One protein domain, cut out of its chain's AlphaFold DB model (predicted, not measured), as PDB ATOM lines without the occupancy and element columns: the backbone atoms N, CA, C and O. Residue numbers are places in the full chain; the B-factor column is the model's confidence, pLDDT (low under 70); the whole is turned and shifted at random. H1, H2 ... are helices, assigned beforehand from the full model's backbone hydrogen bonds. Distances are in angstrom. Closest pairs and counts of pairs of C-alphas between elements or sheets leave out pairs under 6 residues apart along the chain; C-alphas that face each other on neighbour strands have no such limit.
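What this domain is: This is residues 324 to 349 and 377 to 482 of the 565 residues of the protein "DEBR0S6_00342g1_1" of Dekkera bruxellensis (UniProt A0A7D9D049). Two long helices, H1 and H2, run opposite ways at a shallow tilt of 14 degrees, offset sideways and shifted lengthwise so that they overlap over only part of their lengths, and the chain from H4 through H5 and H6 to H7 wraps round H2 as a loose ring of short helices and link. Residues 340 to 349 of H1 stick out at one end of the long axis, and residues 418 to 426, which lead from H2 into the small helix H3, stick out at the other. The printed part has 132 residues with seven named helices, H1 to H7 in order along the chain, and no named strand; its class is all helix. The whole is loose, with a radius of gyration of the C-alphas of 17.9 A, and elongated, spanning 66 by 34 by 24 A.

Where its parts are: H1, residues 324 to 349, begins with C-alpha 324 at (146.695, 82.844, 149.924) and is 38.5 A from first to last C-alpha. After the cut and residues 377 to 392 comes H2, residues 393 to 419, the longest helix by residues, 39.6 A long, with C-alpha 393 at (140.295, 85.423, 168.372). Then follow H3, residues 424 to 429; H4, residues 439 to 442; H5, residues 444 to 450; and H6, residues 454 to 462, 12.5 A long. H7, residues 476 to 482, is 10.7 A long and ends with C-alpha 482 at (151.201, 97.331, 148.591).

How they stand to each other: H1 and H2 are close but not clearly touching, with Val 331 and Ile 396 as closest C-alphas at 6.9 A, at a shallow tilt of 14 degrees, opposite ways. H1 touches H7 with residues 324 to 327 alone, about perpendicular at 86 degrees; the closest C-alphas, of Phe 327 and Gly 477, are 4.6 A apart. H2 and H7 only just touch, with 3 pairs of C-alphas within 8 A, the closest those of Tyr 403 and Val 476 at 5.8 A. H2 touches H4 with residues 407 to 414 alone, closest at the C-alphas of Thr 410 and Leu 439, 6.1 A. H5 is close to H2 but not clearly touching, with the C-alphas of Ile 411 and Ile 447 closest at 7.9 A. H6 and H2 are near each other, with 5 pairs of C-alphas within 10 A. H3 touches no helix. In H1, H2, H3, H5 and H6 every O i to N i+4 pair is within hydrogen-bond range; in H7 2 of 3 are, and H4 is too short for such a pair.

The domain as a whole: The C-alphas of Glu 349 and Asn 422, the two farthest apart, are 66.5 A apart. Residues 350 to 376 are not printed, and C-alphas 349 and 377 are 34.0 A apart across the cut. The link from H6 to H7, 13 residues, is long. Mean pLDDT of the printed part is 78.3; residues 347 to 349, 377 to 391, 422 to 435 and 479 to 482 are under 70.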
ATOM      1  N   ASP A 324     147.251  83.707 148.873       93.50
ATOM      2  CA  ASP A 324     146.695  82.844 149.924       93.50
ATOM      3  C   ASP A 324     147.730  82.546 151.020       93.50
ATOM      4  O   ASP A 324     147.445  82.676 152.210       93.50
ATOM      5  N   LYS A 325     148.947  82.129 150.622       92.88
ATOM      6  CA  LYS A 325     150.040  81.807 151.559       92.88
ATOM      7  C   LYS A 325     150.414  83.026 152.385       92.88
ATOM      8  O   LYS A 325     150.560  82.915 153.594       92.88
ATOM      9  N   ARG A 326     150.527  84.183 151.739       89.38
ATOM     10  CA  ARG A 326     150.858  85.439 152.403       89.38
ATOM     11  C   ARG A 326     149.799  85.833 153.432       89.38
ATOM     12  O   ARG A 326     150.157  86.195 154.544       89.38
ATOM     13  N   PHE A 327     148.521  85.737 153.067       91.69
ATOM     14  CA  PHE A 327     147.411  86.007 153.979       91.69
ATOM     15  C   PHE A 327     147.487  85.118 155.228       91.69
ATOM     16  O   PHE A 327     147.525  85.626 156.345       91.69
ATOM     17  N   ILE A 328     147.576  83.797 155.053       93.00
ATOM     18  CA  ILE A 328     147.578  82.891 156.208       93.00
ATOM     19  C   ILE A 328     148.867  83.003 157.035       93.00
ATOM     20  O   ILE A 328     148.812  82.915 158.257       93.00
ATOM     21  N   ASP A 329     150.019  83.243 156.401       90.25
ATOM     22  CA  ASP A 329     151.284  83.462 157.108       90.25
ATOM     23  C   ASP A 329     151.243  84.756 157.935       90.25
ATOM     24  O   ASP A 329     151.757  84.777 159.053       90.25
ATOM     25  N   TYR A 330     150.594  85.809 157.424       89.44
ATOM     26  CA  TYR A 330     150.362  87.047 158.165       89.44
ATOM     27  C   TYR A 330     149.518  86.793 159.420       89.44
ATOM     28  O   TYR A 330     149.962  87.118 160.521       89.44
ATOM     29  N   VAL A 331     148.370  86.120 159.285       89.06
ATOM     30  CA  VAL A 331     147.511  85.781 160.435       89.06
ATOM     31  C   VAL A 331     148.278  84.948 161.470       89.06
ATOM     32  O   VAL A 331     148.246  85.258 162.659       89.06
ATOM     33  N   VAL A 332     149.034  83.934 161.033       89.69
ATOM     34  CA  VAL A 332     149.874  83.114 161.924       89.69
ATOM     35  C   VAL A 332     150.936  83.963 162.629       89.69
ATOM     36  O   VAL A 332     151.186  83.762 163.820       89.69
ATOM     37  N   SER A 333     151.556  84.912 161.927       88.12
ATOM     38  CA  SER A 333     152.592  85.779 162.497       88.12
ATOM     39  C   SER A 333     152.049  86.728 163.569       88.12
ATOM     40  O   SER A 333     152.684  86.875 164.616       88.12
ATOM     41  N   GLU A 334     150.859  87.293 163.366       86.00
ATOM     42  CA  GLU A 334     150.199  88.165 164.345       86.00
ATOM     43  C   GLU A 334     149.791  87.379 165.594       86.00
ATOM     44  O   GLU A 334     150.114  87.786 166.708       86.00
ATOM     45  N   VAL A 335     149.190  86.195 165.427       87.31
ATOM     46  CA  VAL A 335     148.823  85.312 166.550       87.31
ATOM     47  C   VAL A 335     150.057  84.871 167.342       87.31
ATOM     48  O   VAL A 335     150.058  84.879 168.571       87.31
ATOM     49  N   THR A 336     151.147  84.520 166.654       87.12
ATOM     50  CA  THR A 336     152.401  84.119 167.315       87.12
ATOM     51  C   THR A 336     153.021  85.287 168.085       87.12
ATOM     52  O   THR A 336     153.535  85.107 169.192       87.12
ATOM     53  N   SER A 337     152.963  86.492 167.515       84.75
ATOM     54  CA  SER A 337     153.472  87.711 168.146       84.75
ATOM     55  C   SER A 337     152.660  88.088 169.380       84.75
ATOM     56  O   SER A 337     153.244  88.422 170.411       84.75
ATOM     57  N   ASP A 338     151.335  87.980 169.312       82.62
ATOM     58  CA  ASP A 338     150.448  88.218 170.448       82.62
ATOM     59  C   ASP A 338     150.683  87.206 171.578       82.62
ATOM     60  O   ASP A 338     150.922  87.598 172.721       82.62
ATOM     61  N   ASN A 339     150.784  85.910 171.257       82.25
ATOM     62  CA  ASN A 339     151.130  84.874 172.237       82.25
ATOM     63  C   ASN A 339     152.458  85.177 172.953       82.25
ATOM     64  O   ASN A 339     152.571  85.021 174.171       82.25
ATOM     65  N   LYS A 340     153.464  85.668 172.219       83.81
ATOM     66  CA  LYS A 340     154.742  86.089 172.805       83.81
ATOM     67  C   LYS A 340     154.583  87.312 173.717       83.81
ATOM     68  O   LYS A 340     155.107  87.295 174.830       83.81
ATOM     69  N   ARG A 341     153.837  88.341 173.292       82.38
ATOM     70  CA  ARG A 341     153.537  89.535 174.110       82.38
ATOM     71  C   ARG A 341     152.816  89.159 175.407       82.38
ATOM     72  O   ARG A 341     153.139  89.702 176.462       82.38
ATOM     73  N   MET A 342     151.879  88.211 175.354       77.69
ATOM     74  CA  MET A 342     151.190  87.689 176.538       77.69
ATOM     75  C   MET A 342     152.154  86.978 177.499       77.69
ATOM     76  O   MET A 342     152.146  87.263 178.698       77.69
ATOM     77  N   LEU A 343     153.030  86.107 176.987       78.81
ATOM     78  CA  LEU A 343     154.036  85.406 177.799       78.81
ATOM     79  C   LEU A 343     155.032  86.370 178.463       78.81
ATOM     80  O   LEU A 343     155.397  86.182 179.623       78.81
ATOM     81  N   GLU A 344     155.449  87.426 177.763       81.06
ATOM     82  CA  GLU A 344     156.332  88.462 178.312       81.06
ATOM     83  C   GLU A 344     155.667  89.265 179.444       81.06
ATOM     84  O   GLU A 344     156.338  89.608 180.422       81.06
ATOM     85  N   ARG A 345     154.353  89.528 179.359       78.44
ATOM     86  CA  ARG A 345     153.578  90.179 180.433       78.44
ATOM     87  C   ARG A 345     153.495  89.297 181.682       78.44
ATOM     88  O   ARG A 345     153.855  89.751 182.766       78.44
ATOM     89  N   LEU A 346     153.148  88.020 181.516       71.56
ATOM     90  CA  LEU A 346     153.085  87.045 182.616       71.56
ATOM     91  C   LEU A 346     154.461  86.817 183.273       71.56
ATOM     92  O   LEU A 346     154.572  86.661 184.490       71.56
ATOM     93  N   GLY A 347     155.538  86.846 182.480       65.94
ATOM     94  CA  GLY A 347     156.912  86.720 182.973       65.94
ATOM     95  C   GLY A 347     157.423  87.925 183.779       65.94
ATOM     96  O   GLY A 347     158.360  87.766 184.567       65.94
ATOM     97  N   ARG A 348     156.829  89.117 183.608       59.66
ATOM     98  CA  ARG A 348     157.128  90.312 184.420       59.66
ATOM     99  C   ARG A 348     156.394  90.279 185.763       59.66
ATOM    100  O   ARG A 348     157.033  90.461 186.794       59.66
ATOM    101  N   GLU A 349     155.121  89.886 185.781       52.94
ATOM    102  CA  GLU A 349     154.331  89.759 187.020       52.94
ATOM    103  C   GLU A 349     154.898  88.708 188.001       52.94
ATOM    104  O   GLU A 349     154.857  88.885 189.222       52.94
ATOM    105  N   THR A 377     136.173  95.591 160.605       51.88
ATOM    106  CA  THR A 377     135.677  95.690 159.209       51.88
ATOM    107  C   THR A 377     134.567  94.734 158.721       51.88
ATOM    108  O   THR A 377     134.351  93.661 159.264       51.88
ATOM    109  N   LEU A 378     133.920  95.154 157.616       53.03
ATOM    110  CA  LEU A 378     133.173  94.369 156.610       53.03
ATOM    111  C   LEU A 378     133.636  94.827 155.215       53.03
ATOM    112  O   LEU A 378     132.870  95.260 154.373       53.03
ATOM    113  N   ASN A 379     134.950  94.794 155.042       49.19
ATOM    114  CA  ASN A 379     135.750  95.189 153.892       49.19
ATOM    115  C   ASN A 379     135.670  96.644 153.365       49.19
ATOM    116  O   ASN A 379     134.924  96.938 152.442       49.19
ATOM    117  N   ASN A 380     136.545  97.503 153.911       50.53
ATOM    118  CA  ASN A 380     137.431  98.392 153.133       50.53
ATOM    119  C   ASN A 380     138.829  98.372 153.783       50.53
ATOM    120  O   ASN A 380     139.287  99.339 154.390       50.53
ATOM    121  N   ASN A 381     139.425  97.178 153.691       47.66
ATOM    122  CA  ASN A 381     140.842  96.819 153.751       47.66
ATOM    123  C   ASN A 381     141.735  97.492 154.810       47.66
ATOM    124  O   ASN A 381     142.295  98.564 154.590       47.66
ATOM    125  N   LEU A 382     141.961  96.706 155.879       45.06
ATOM    126  CA  LEU A 382     142.862  96.839 157.036       45.06
ATOM    127  C   LEU A 382     142.134  97.174 158.343       45.06
ATOM    128  O   LEU A 382     141.985  98.329 158.728       45.06
ATOM    129  N   SER A 383     141.771  96.114 159.073       44.88
ATOM    130  CA  SER A 383     141.651  96.120 160.535       44.88
ATOM    131  C   SER A 383     142.962  96.642 161.138       44.88
ATOM    132  O   SER A 383     143.867  95.856 161.416       44.88
ATOM    133  N   LEU A 384     143.091  97.957 161.312       44.28
ATOM    134  CA  LEU A 384     144.263  98.577 161.931       44.28
ATOM    135  C   LEU A 384     143.903  99.554 163.062       44.28
ATOM    136  O   LEU A 384     144.704 100.415 163.406       44.28
ATOM    137  N   ASP A 385     142.793  99.324 163.764       41.88
ATOM    138  CA  ASP A 385     142.672  99.785 165.161       41.88
ATOM    139  C   ASP A 385     143.405  98.823 166.142       41.88
ATOM    140  O   ASP A 385     143.216  98.846 167.359       41.88
ATOM    141  N   SER A 386     144.275  97.947 165.625       43.81
ATOM    142  CA  SER A 386     144.779  96.757 166.308       43.81
ATOM    143  C   SER A 386     146.202  96.866 166.867       43.81
ATOM    144  O   SER A 386     146.864  95.841 166.983       43.81
ATOM    145  N   GLU A 387     146.703  98.033 167.282       46.94
ATOM    146  CA  GLU A 387     147.869  97.987 168.193       46.94
ATOM    147  C   GLU A 387     147.494  97.292 169.518       46.94
ATOM    148  O   GLU A 387     148.328  96.610 170.119       46.94
ATOM    149  N   ASN A 388     146.218  97.382 169.918       45.00
ATOM    150  CA  ASN A 388     145.719  96.836 171.181       45.00
ATOM    151  C   ASN A 388     145.046  95.455 171.073       45.00
ATOM    152  O   ASN A 388     144.889  94.803 172.103       45.00
ATOM    153  N   TYR A 389     144.670  94.999 169.868       52.94
ATOM    154  CA  TYR A 389     143.848  93.789 169.675       52.94
ATOM    155  C   TYR A 389     144.316  92.848 168.539       52.94
ATOM    156  O   TYR A 389     143.581  91.929 168.171       52.94
ATOM    157  N   SER A 390     145.515  93.035 167.963       64.44
ATOM    158  CA  SER A 390     146.022  92.110 166.932       64.44
ATOM    159  C   SER A 390     146.361  90.730 167.508       64.44
ATOM    160  O   SER A 390     146.775  90.603 168.658       64.44
ATOM    161  N   GLY A 391     146.135  89.673 166.719       68.69
ATOM    162  CA  GLY A 391     146.402  88.285 167.123       68.69
ATOM    163  C   GLY A 391     145.375  87.653 168.076       68.69
ATOM    164  O   GLY A 391     145.528  86.485 168.433       68.69
ATOM    165  N   GLY A 392     144.318  88.382 168.456       81.00
ATOM    166  CA  GLY A 392     143.156  87.870 169.194       81.00
ATOM    167  C   GLY A 392     142.237  86.950 168.373       81.00
ATOM    168  O   GLY A 392     142.343  86.873 167.151       81.00
ATOM    169  N   ASP A 393     141.285  86.288 169.038       83.69
ATOM    170  CA  ASP A 393     140.295  85.423 168.372       83.69
ATOM    171  C   ASP A 393     139.387  86.211 167.413       83.69
ATOM    172  O   ASP A 393     139.153  85.773 166.286       83.69
ATOM    173  N   ASP A 394     138.931  87.398 167.820       81.94
ATOM    174  CA  ASP A 394     138.091  88.262 166.979       81.94
ATOM    175  C   ASP A 394     138.857  88.779 165.764       81.94
ATOM    176  O   ASP A 394     138.333  88.770 164.654       81.94
ATOM    177  N   PHE A 395     140.134  89.133 165.950       84.06
ATOM    178  CA  PHE A 395     141.021  89.485 164.845       84.06
ATOM    179  C   PHE A 395     141.060  88.360 163.806       84.06
ATOM    180  O   PHE A 395     140.861  88.624 162.625       84.06
ATOM    181  N   ILE A 396     141.244  87.103 164.226       88.38
ATOM    182  CA  ILE A 396     141.253  85.963 163.298       88.38
ATOM    183  C   ILE A 396     139.921  85.879 162.535       88.38
ATOM    184  O   ILE A 396     139.944  85.721 161.315       88.38
ATOM    185  N   ARG A 397     138.770  86.012 163.210       87.44
ATOM    186  CA  ARG A 397     137.453  85.966 162.544       87.44
ATOM    187  C   ARG A 397     137.305  87.066 161.498       87.44
ATOM    188  O   ARG A 397     136.971  86.748 160.362       87.44
ATOM    189  N   TYR A 398     137.639  88.312 161.836       84.44
ATOM    190  CA  TYR A 398     137.550  89.434 160.897       84.44
ATOM    191  C   TYR A 398     138.471  89.260 159.684       84.44
ATOM    192  O   TYR A 398     138.070  89.541 158.560       84.44
ATOM    193  N   GLN A 399     139.676  88.711 159.871       86.75
ATOM    194  CA  GLN A 399     140.583  88.432 158.752       86.75
ATOM    195  C   GLN A 399     140.013  87.383 157.783       86.75
ATOM    196  O   GLN A 399     140.158  87.512 156.567       86.75
ATOM    197  N   PHE A 400     139.362  86.335 158.299       92.00
ATOM    198  CA  PHE A 400     138.695  85.331 157.461       92.00
ATOM    199  C   PHE A 400     137.389  85.847 156.842       92.00
ATOM    200  O   PHE A 400     137.056  85.458 155.722       92.00
ATOM    201  N   GLU A 401     136.681  86.742 157.527       88.75
ATOM    202  CA  GLU A 401     135.514  87.454 157.009       88.75
ATOM    203  C   GLU A 401     135.889  88.332 155.809       88.75
ATOM    204  O   GLU A 401     135.323  88.149 154.731       88.75
ATOM    205  N   ASP A 402     136.910  89.183 155.938       84.94
ATOM    206  CA  ASP A 402     137.413  90.017 154.839       84.94
ATOM    207  C   ASP A 402     137.924  89.157 153.668       84.94
ATOM    208  O   ASP A 402     137.644  89.452 152.505       84.94
ATOM    209  N   TYR A 403     138.606  88.038 153.953       92.00
ATOM    210  CA  TYR A 403     139.021  87.082 152.920       92.00
ATOM    211  C   TYR A 403     137.826  86.530 152.132       92.00
ATOM    212  O   TYR A 403     137.862  86.470 150.899       92.00
ATOM    213  N   LEU A 404     136.765  86.124 152.834       92.88
ATOM    214  CA  LEU A 404     135.573  85.540 152.231       92.88
ATOM    215  C   LEU A 404     134.772  86.573 151.432       92.88
ATOM    216  O   LEU A 404     134.363  86.292 150.306       92.88
ATOM    217  N   ILE A 405     134.569  87.769 151.988       89.50
ATOM    218  CA  ILE A 405     133.853  88.865 151.324       89.50
ATOM    219  C   ILE A 405     134.619  89.320 150.084       89.50
ATOM    220  O   ILE A 405     134.015  89.441 149.018       89.50
ATOM    221  N   GLY A 406     135.939  89.509 150.198       88.56
ATOM    222  CA  GLY A 406     136.803  89.851 149.070       88.56
ATOM    223  C   GLY A 406     136.669  88.827 147.945       88.56
ATOM    224  O   GLY A 406     136.377  89.192 146.811       88.56
ATOM    225  N   MET A 407     136.734  87.532 148.272       93.25
ATOM    226  CA  MET A 407     136.535  86.447 147.306       93.25
ATOM    227  C   MET A 407     135.167  86.513 146.604       93.25
ATOM    228  O   MET A 407     135.094  86.407 145.378       93.25
ATOM    229  N   LEU A 408     134.076  86.668 147.360       92.06
ATOM    230  CA  LEU A 408     132.715  86.723 146.813       92.06
ATOM    231  C   LEU A 408     132.504  87.962 145.932       92.06
ATOM    232  O   LEU A 408     131.915  87.855 144.851       92.06
ATOM    233  N   SER A 409     133.036  89.108 146.360       89.56
ATOM    234  CA  SER A 409     133.009  90.357 145.600       89.56
ATOM    235  C   SER A 409     133.804  90.237 144.294       89.56
ATOM    236  O   SER A 409     133.271  90.546 143.227       89.56
ATOM    237  N   THR A 410     135.016  89.661 144.324       90.44
ATOM    238  CA  THR A 410     135.817  89.393 143.114       90.44
ATOM    239  C   THR A 410     135.080  88.482 142.127       90.44
ATOM    240  O   THR A 410     135.120  88.730 140.922       90.44
ATOM    241  N   ILE A 411     134.359  87.455 142.598       91.88
ATOM    242  CA  ILE A 411     133.571  86.580 141.710       91.88
ATOM    243  C   ILE A 411     132.463  87.367 140.994       91.88
ATOM    244  O   ILE A 411     132.284  87.205 139.784       91.88
ATOM    245  N   LYS A 412     131.706  88.196 141.723       90.31
ATOM    246  CA  LYS A 412     130.633  89.021 141.145       90.31
ATOM    247  C   LYS A 412     131.199  90.079 140.186       90.31
ATOM    248  O   LYS A 412     130.669  90.239 139.089       90.31
ATOM    249  N   TYR A 413     132.317  90.712 140.541       88.31
ATOM    250  CA  TYR A 413     133.014  91.671 139.682       88.31
ATOM    251  C   TYR A 413     133.505  91.034 138.376       88.31
ATOM    252  O   TYR A 413     133.236  91.555 137.295       88.31
ATOM    253  N   ASN A 414     134.132  89.857 138.442       89.25
ATOM    254  CA  ASN A 414     134.562  89.122 137.254       89.25
ATOM    255  C   ASN A 414     133.370  88.745 136.349       89.25
ATOM    256  O   ASN A 414     133.420  88.989 135.145       89.25
ATOM    257  N   ASN A 415     132.259  88.259 136.919       89.00
ATOM    258  CA  ASN A 415     131.037  87.987 136.150       89.00
ATOM    259  C   ASN A 415     130.498  89.260 135.456       89.00
ATOM    260  O   ASN A 415     130.055  89.209 134.306       89.00
ATOM    261  N   PHE A 416     130.551  90.413 136.131       86.00
ATOM    262  CA  PHE A 416     130.144  91.701 135.566       86.00
ATOM    263  C   PHE A 416     131.066  92.160 134.423       86.00
ATOM    264  O   PHE A 416     130.579  92.641 133.394       86.00
ATOM    265  N   LEU A 417     132.385  91.984 134.566       84.62
ATOM    266  CA  LEU A 417     133.363  92.273 133.514       84.62
ATOM    267  C   LEU A 417     133.150  91.381 132.284       84.62
ATOM    268  O   LEU A 417     133.191  91.873 131.154       84.62
ATOM    269  N   GLU A 418     132.873  90.090 132.486       84.88
ATOM    270  CA  GLU A 418     132.562  89.149 131.404       84.88
ATOM    271  C   GLU A 418     131.284  89.552 130.649       84.88
ATOM    272  O   GLU A 418     131.282  89.578 129.414       84.88
ATOM    273  N   ALA A 419     130.225  89.944 131.367       84.38
ATOM    274  CA  ALA A 419     128.960  90.381 130.773       84.38
ATOM    275  C   ALA A 419     129.076  91.709 129.996       84.38
ATOM    276  O   ALA A 419     128.377  91.917 129.001       84.38
ATOM    277  N   ASN A 420     129.972  92.607 130.420       79.12
ATOM    278  CA  ASN A 420     130.149  93.943 129.841       79.12
ATOM    279  C   ASN A 420     131.400  94.087 128.962       79.12
ATOM    280  O   ASN A 420     131.770  95.203 128.592       79.12
ATOM    281  N   ARG A 421     132.020  92.973 128.552       71.94
ATOM    282  CA  ARG A 421     133.256  92.947 127.747       71.94
ATOM    283  C   ARG A 421     133.182  93.778 126.458       71.94
ATOM    284  O   ARG A 421     134.186  94.339 126.030       71.94
ATOM    285  N   ASN A 422     131.984  93.911 125.881       68.62
ATOM    286  CA  ASN A 422     131.723  94.662 124.647       68.62
ATOM    287  C   ASN A 422     131.390  96.155 124.879       68.62
ATOM    288  O   ASN A 422     131.249  96.900 123.916       68.62
ATOM    289  N   LYS A 423     131.252  96.602 126.135       67.56
ATOM    290  CA  LYS A 423     130.859  97.968 126.535       67.56
ATOM    291  C   LYS A 423     131.976  98.670 127.319       67.56
ATOM    292  O   LYS A 423     131.731  99.310 128.342       67.56
ATOM    293  N   GLN A 424     133.217  98.554 126.844       59.94
ATOM    294  CA  GLN A 424     134.397  99.127 127.512       59.94
ATOM    295  C   GLN A 424     134.289 100.639 127.780       59.94
ATOM    296  O   GLN A 424     134.858 101.129 128.753       59.94
ATOM    297  N   GLU A 425     133.538 101.387 126.969       55.22
ATOM    298  CA  GLU A 425     133.285 102.815 127.208       55.22
ATOM    299  C   GLU A 425     132.399 103.069 128.438       55.22
ATOM    300  O   GLU A 425     132.643 104.015 129.182       55.22
ATOM    301  N   THR A 426     131.428 102.194 128.719       57.31
ATOM    302  CA  THR A 426     130.557 102.289 129.904       57.31
ATOM    303  C   THR A 426     131.314 101.941 131.190       57.31
ATOM    304  O   THR A 426     131.112 102.588 132.214       57.31
ATOM    305  N   LEU A 427     132.256 100.990 131.129       58.66
ATOM    306  CA  LEU A 427     133.146 100.646 132.250       58.66
ATOM    307  C   LEU A 427     134.036 101.833 132.661       58.66
ATOM    308  O   LEU A 427     134.205 102.105 133.850       58.66
ATOM    309  N   LYS A 428     134.528 102.602 131.678       57.06
ATOM    310  CA  LYS A 428     135.303 103.831 131.913       57.06
ATOM    311  C   LYS A 428     134.467 104.958 132.532       57.06
ATOM    312  O   LYS A 428     135.001 105.718 133.331       57.06
ATOM    313  N   GLN A 429     133.180 105.061 132.194       53.25
ATOM    314  CA  GLN A 429     132.271 106.084 132.738       53.25
ATOM    315  C   GLN A 429     131.825 105.804 134.181       53.25
ATOM    316  O   GLN A 429     131.501 106.739 134.910       53.25
ATOM    317  N   LEU A 430     131.826 104.538 134.608       56.06
ATOM    318  CA  LEU A 430     131.440 104.127 135.962       56.06
ATOM    319  C   LEU A 430     132.584 104.233 136.990       56.06
ATOM    320  O   LEU A 430     132.382 103.875 138.143       56.06
ATOM    321  N   ASN A 431     133.778 104.711 136.603       53.88
ATOM    322  CA  ASN A 431     134.991 104.697 137.439       53.88
ATOM    323  C   ASN A 431     135.363 103.303 137.993       53.88
ATOM    324  O   ASN A 431     136.159 103.205 138.924       53.88
ATOM    325  N   LEU A 432     134.863 102.220 137.387       54.81
ATOM    326  CA  LEU A 432     135.155 100.840 137.801       54.81
ATOM    327  C   LEU A 432     136.594 100.407 137.482       54.81
ATOM    328  O   LEU A 432     137.060  99.389 137.973       54.81
ATOM    329  N   ASN A 433     137.342 101.223 136.736       48.81
ATOM    330  CA  ASN A 433     138.760 101.015 136.437       48.81
ATOM    331  C   ASN A 433     139.691 101.125 137.670       48.81
ATOM    332  O   ASN A 433     140.903 101.191 137.489       48.81
ATOM    333  N   GLN A 434     139.163 101.224 138.896       60.47
ATOM    334  CA  GLN A 434     139.984 101.273 140.112       60.47
ATOM    335  C   GLN A 434     140.518  99.900 140.534       60.47
ATOM    336  O   GLN A 434     141.596  99.849 141.124       60.47
ATOM    337  N   PHE A 435     139.812  98.810 140.217       64.75
ATOM    338  CA  PHE A 435     140.187  97.465 140.658       64.75
ATOM    339  C   PHE A 435     140.583  96.570 139.481       64.75
ATOM    340  O   PHE A 435     139.853  96.450 138.491       64.75
ATOM    341  N   GLU A 436     141.746  95.931 139.609       72.12
ATOM    342  CA  GLU A 436     142.212  94.894 138.686       72.12
ATOM    343  C   GLU A 436     141.442  93.581 138.912       72.12
ATOM    344  O   GLU A 436     140.915  93.330 139.995       72.12
ATOM    345  N   ASP A 437     141.357  92.730 137.885       78.88
ATOM    346  CA  ASP A 437     140.741  91.405 138.031       78.88
ATOM    347  C   ASP A 437     141.672  90.465 138.815       78.88
ATOM    348  O   ASP A 437     142.601  89.858 138.274       78.88
ATOM    349  N   GLU A 438     141.408  90.341 140.114       82.00
ATOM    350  CA  GLU A 438     142.188  89.526 141.045       82.00
ATOM    351  C   GLU A 438     141.704  88.069 141.162       82.00
ATOM    352  O   GLU A 438     142.152  87.336 142.046       82.00
ATOM    353  N   LEU A 439     140.835  87.580 140.266       87.19
ATOM    354  CA  LEU A 439     140.288  86.213 140.345       87.19
ATOM    355  C   LEU A 439     141.380  85.133 140.450       87.19
ATOM    356  O   LEU A 439     141.227  84.118 141.137       87.19
ATOM    357  N   SER A 440     142.510  85.356 139.775       89.25
ATOM    358  CA  SER A 440     143.649  84.434 139.781       89.25
ATOM    359  C   SER A 440     144.311  84.289 141.158       89.25
ATOM    360  O   SER A 440     144.842  83.215 141.462       89.25
ATOM    361  N   HIS A 441     144.212  85.307 142.020       90.69
ATOM    362  CA  HIS A 441     144.776  85.307 143.371       90.69
ATOM    363  C   HIS A 441     144.074  84.313 144.299       90.69
ATOM    364  O   HIS A 441     144.711  83.791 145.209       90.69
ATOM    365  N   PHE A 442     142.812  83.963 144.038       90.38
ATOM    366  CA  PHE A 442     142.060  82.977 144.827       90.38
ATOM    367  C   PHE A 442     142.176  81.529 144.314       90.38
ATOM    368  O   PHE A 442     141.597  80.627 144.924       90.38
ATOM    369  N   ASN A 443     142.967  81.298 143.256       94.12
ATOM    370  CA  ASN A 443     143.049  80.075 142.443       94.12
ATOM    371  C   ASN A 443     141.825  79.890 141.524       94.12
ATOM    372  O   ASN A 443     140.723  79.567 141.955       94.12
ATOM    373  N   VAL A 444     142.031  79.997 140.209       92.62
ATOM    374  CA  VAL A 444     140.952  79.877 139.210       92.62
ATOM    375  C   VAL A 444     140.262  78.507 139.252       92.62
ATOM    376  O   VAL A 444     139.048  78.425 139.083       92.62
ATOM    377  N   LYS A 445     141.004  77.421 139.526       93.62
ATOM    378  CA  LYS A 445     140.418  76.074 139.653       93.62
ATOM    379  C   LYS A 445     139.521  75.971 140.883       93.62
ATOM    380  O   LYS A 445     138.467  75.351 140.805       93.62
ATOM    381  N   PHE A 446     139.931  76.590 141.993       95.44
ATOM    382  CA  PHE A 446     139.105  76.690 143.194       95.44
ATOM    383  C   PHE A 446     137.784  77.389 142.877       95.44
ATOM    384  O   PHE A 446     136.725  76.831 143.139       95.44
ATOM    385  N   ILE A 447     137.845  78.566 142.252       94.88
ATOM    386  CA  ILE A 447     136.652  79.350 141.924       94.88
ATOM    387  C   ILE A 447     135.738  78.597 140.950       94.88
ATOM    388  O   ILE A 447     134.522  78.587 141.129       94.88
ATOM    389  N   ALA A 448     136.303  77.923 139.946       94.19
ATOM    390  CA  ALA A 448     135.532  77.125 138.996       94.19
ATOM    391  C   ALA A 448     134.786  75.958 139.667       94.19
ATOM    392  O   ALA A 448     133.661  75.651 139.278       94.19
ATOM    393  N   GLU A 449     135.389  75.314 140.667       94.31
ATOM    394  CA  GLU A 449     134.716  74.289 141.472       94.31
ATOM    395  C   GLU A 449     133.706  74.908 142.446       94.31
ATOM    396  O   GLU A 449     132.608  74.379 142.598       94.31
ATOM    397  N   TYR A 450     134.022  76.058 143.046       95.12
ATOM    398  CA  TYR A 450     133.120  76.769 143.948       95.12
ATOM    399  C   TYR A 450     131.834  77.205 143.239       95.12
ATOM    400  O   TYR A 450     130.748  76.992 143.772       95.12
ATOM    401  N   LYS A 451     131.925  77.691 141.990       94.19
ATOM    402  CA  LYS A 451     130.760  78.051 141.158       94.19
ATOM    403  C   LYS A 451     129.795  76.878 140.897       94.19
ATOM    404  O   LYS A 451     128.656  77.116 140.509       94.19
ATOM    405  N   LYS A 452     130.222  75.622 141.097       93.88
ATOM    406  CA  LYS A 452     129.385  74.416 140.932       93.88
ATOM    407  C   LYS A 452     128.665  73.991 142.217       93.88
ATOM    408  O   LYS A 452     127.837  73.086 142.159       93.88
ATOM    409  N   THR A 453     129.012  74.579 143.361       93.31
ATOM    410  CA  THR A 453     128.455  74.204 144.671       93.31
ATOM    411  C   THR A 453     127.003  74.648 144.826       93.31
ATOM    412  O   THR A 453     126.556  75.613 144.194       93.31
ATOM    413  N   VAL A 454     126.264  73.965 145.703       90.75
ATOM    414  CA  VAL A 454     124.885  74.348 146.039       90.75
ATOM    415  C   VAL A 454     124.899  75.679 146.786       90.75
ATOM    416  O   VAL A 454     124.130  76.579 146.443       90.75
ATOM    417  N   ASN A 455     125.832  75.857 147.719       91.25
ATOM    418  CA  ASN A 455     126.045  77.109 148.433       91.25
ATOM    419  C   ASN A 455     126.249  78.303 147.485       91.25
ATOM    420  O   ASN A 455     125.579  79.321 147.651       91.25
ATOM    421  N   TYR A 456     127.088  78.187 146.446       92.75
ATOM    422  CA  TYR A 456     127.235  79.274 145.472       92.75
ATOM    423  C   TYR A 456     125.937  79.550 144.708       92.75
ATOM    424  O   TYR A 456     125.607  80.707 144.469       92.75
ATOM    425  N   SER A 457     125.176  78.512 144.345       91.81
ATOM    426  CA  SER A 457     123.893  78.697 143.653       91.81
ATOM    427  C   SER A 457     122.873  79.468 144.504       91.81
ATOM    428  O   SER A 457     122.148  80.316 143.982       91.81
ATOM    429  N   LEU A 458     122.857  79.227 145.821       89.94
ATOM    430  CA  LEU A 458     122.032  79.968 146.773       89.94
ATOM    431  C   LEU A 458     122.541  81.402 146.934       89.94
ATOM    432  O   LEU A 458     121.760  82.340 146.795       89.94
ATOM    433  N   PHE A 459     123.848  81.576 147.145       91.62
ATOM    434  CA  PHE A 459     124.484  82.889 147.217       91.62
ATOM    435  C   PHE A 459     124.159  83.730 145.977       91.62
ATOM    436  O   PHE A 459     123.616  84.822 146.101       91.62
ATOM    437  N   ALA A 460     124.405  83.212 144.774       90.12
ATOM    438  CA  ALA A 460     124.191  83.936 143.526       90.12
ATOM    439  C   ALA A 460     122.722  84.329 143.301       90.12
ATOM    440  O   ALA A 460     122.468  85.361 142.690       90.12
ATOM    441  N   ARG A 461     121.770  83.531 143.802       89.69
ATOM    442  CA  ARG A 461     120.329  83.787 143.683       89.69
ATOM    443  C   ARG A 461     119.815  84.857 144.649       89.69
ATOM    444  O   ARG A 461     118.864  85.552 144.303       89.69
ATOM    445  N   TYR A 462     120.379  84.940 145.855       87.00
ATOM    446  CA  TYR A 462     119.849  85.785 146.932       87.00
ATOM    447  C   TYR A 462     120.710  87.016 147.254       87.00
ATOM    448  O   TYR A 462     120.385  87.746 148.188       87.00
ATOM    449  N   THR A 463     121.771  87.266 146.483       88.81
ATOM    450  CA  THR A 463     122.667  88.425 146.646       88.81
ATOM    451  C   THR A 463     122.684  89.314 145.415       88.81
ATOM    452  O   THR A 463     122.507  88.840 144.290       88.81
ATOM    453  N   GLU A 464     122.938  90.602 145.636       84.06
ATOM    454  CA  GLU A 464     123.065  91.595 144.571       84.06
ATOM    455  C   GLU A 464     124.227  91.283 143.617       84.06
ATOM    456  O   GLU A 464     125.296  90.810 144.017       84.06
ATOM    457  N   ASP A 465     124.024  91.563 142.328       81.81
ATOM    458  CA  ASP A 465     125.029  91.303 141.291       81.81
ATOM    459  C   ASP A 465     126.184  92.305 141.316       81.81
ATOM    460  O   ASP A 465     127.318  91.950 140.996       81.81
ATOM    461  N   GLU A 466     125.919  93.531 141.767       83.25
ATOM    462  CA  GLU A 466     126.913  94.598 141.883       83.25
ATOM    463  C   GLU A 466     127.427  94.768 143.321       83.25
ATOM    464  O   GLU A 466     127.640  95.880 143.804       83.25
ATOM    465  N   LEU A 467     127.640  93.648 144.022       81.62
ATOM    466  CA  LEU A 467     128.175  93.630 145.391       81.62
ATOM    467  C   LEU A 467     129.505  94.400 145.517       81.62
ATOM    468  O   LEU A 467     129.770  95.026 146.542       81.62
ATOM    469  N   PHE A 468     130.296  94.421 144.441       81.50
ATOM    470  CA  PHE A 468     131.572  95.133 144.344       81.50
ATOM    471  C   PHE A 468     131.465  96.662 144.457       81.50
ATOM    472  O   PHE A 468     132.477  97.324 144.655       81.50
ATOM    473  N   ASN A 469     130.263  97.239 144.356       79.12
ATOM    474  CA  ASN A 469     130.049  98.664 144.630       79.12
ATOM    475  C   ASN A 469     130.093  98.988 146.134       79.12
ATOM    476  O   ASN A 469     130.255 100.150 146.505       79.12
ATOM    477  N   PHE A 470     129.891  97.981 146.986       78.12
ATOM    478  CA  PHE A 470     129.840  98.127 148.442       78.12
ATOM    479  C   PHE A 470     131.053  97.509 149.138       78.12
ATOM    480  O   PHE A 470     131.415  97.976 150.213       78.12
ATOM    481  N   PHE A 471     131.655  96.481 148.535       81.50
ATOM    482  CA  PHE A 471     132.767  95.723 149.106       81.50
ATOM    483  C   PHE A 471     133.888  95.577 148.087       81.50
ATOM    484  O   PHE A 471     133.655  95.060 146.992       81.50
ATOM    485  N   ASP A 472     135.108  95.947 148.460       81.69
ATOM    486  CA  ASP A 472     136.258  95.892 147.555       81.69
ATOM    487  C   ASP A 472     136.501  94.461 147.004       81.69
ATOM    488  O   ASP A 472     136.654  93.512 147.784       81.69
ATOM    489  N   PRO A 473     136.575  94.267 145.669       84.56
ATOM    490  CA  PRO A 473     136.782  92.963 145.031       84.56
ATOM    491  C   PRO A 473     138.263  92.543 145.022       84.56
ATOM    492  O   PRO A 473     138.795  92.129 143.988       84.56
ATOM    493  N   VAL A 474     138.939  92.649 146.167       83.19
ATOM    494  CA  VAL A 474     140.394  92.488 146.298       83.19
ATOM    495  C   VAL A 474     140.741  91.309 147.202       83.19
ATOM    496  O   VAL A 474     140.058  91.020 148.187       83.19
ATOM    497  N   HIS A 475     141.841  90.621 146.891       87.25
ATOM    498  CA  HIS A 475     142.386  89.609 147.782       87.25
ATOM    499  C   HIS A 475     143.149  90.273 148.940       87.25
ATOM    500  O   HIS A 475     144.108  91.005 148.712       87.25
ATOM    501  N   VAL A 476     142.829  89.933 150.194       83.56
ATOM    502  CA  VAL A 476     143.465  90.512 151.407       83.56
ATOM    503  C   VAL A 476     145.003  90.452 151.356       83.56
ATOM    504  O   VAL A 476     145.708  91.408 151.664       83.56
ATOM    505  N   GLY A 477     145.554  89.332 150.881       77.44
ATOM    506  CA  GLY A 477     146.988  89.171 150.607       77.44
ATOM    507  C   GLY A 477     147.624  90.193 149.642       77.44
ATOM    508  O   GLY A 477     148.820  90.452 149.761       77.44
ATOM    509  N   THR A 478     146.876  90.779 148.705       78.25
ATOM    510  CA  THR A 478     147.367  91.817 147.780       78.25
ATOM    511  C   THR A 478     147.537  93.155 148.493       78.25
ATOM    512  O   THR A 478     148.569  93.809 148.341       78.25
ATOM    513  N   GLU A 479     146.580  93.535 149.336       68.62
ATOM    514  CA  GLU A 479     146.672  94.762 150.135       68.62
ATOM    515  C   GLU A 479     147.839  94.691 151.123       68.62
ATOM    516  O   GLU A 479     148.648  95.614 151.211       68.62
ATOM    517  N   LEU A 480     148.065  93.525 151.739       67.88
ATOM    518  CA  LEU A 480     149.254  93.297 152.568       67.88
ATOM    519  C   LEU A 480     150.586  93.520 151.813       67.88
ATOM    520  O   LEU A 480     151.615  93.693 152.468       67.88
ATOM    521  N   TYR A 481     150.613  93.460 150.469       57.41
ATOM    522  CA  TYR A 481     151.804  93.698 149.631       57.41
ATOM    523  C   TYR A 481     152.084  95.162 149.365       57.41
ATOM    524  O   TYR A 481     153.210  95.605 149.598       57.41
ATOM    525  N   LYS A 482     151.066  95.909 148.936       56.88
ATOM    526  CA  LYS A 482     151.201  97.331 148.591       56.88
ATOM    527  C   LYS A 482     151.767  98.156 149.758       56.88
ATOM    528  O   LYS A 482     152.434  99.158 149.533       56.88
TER     529      LYS A 482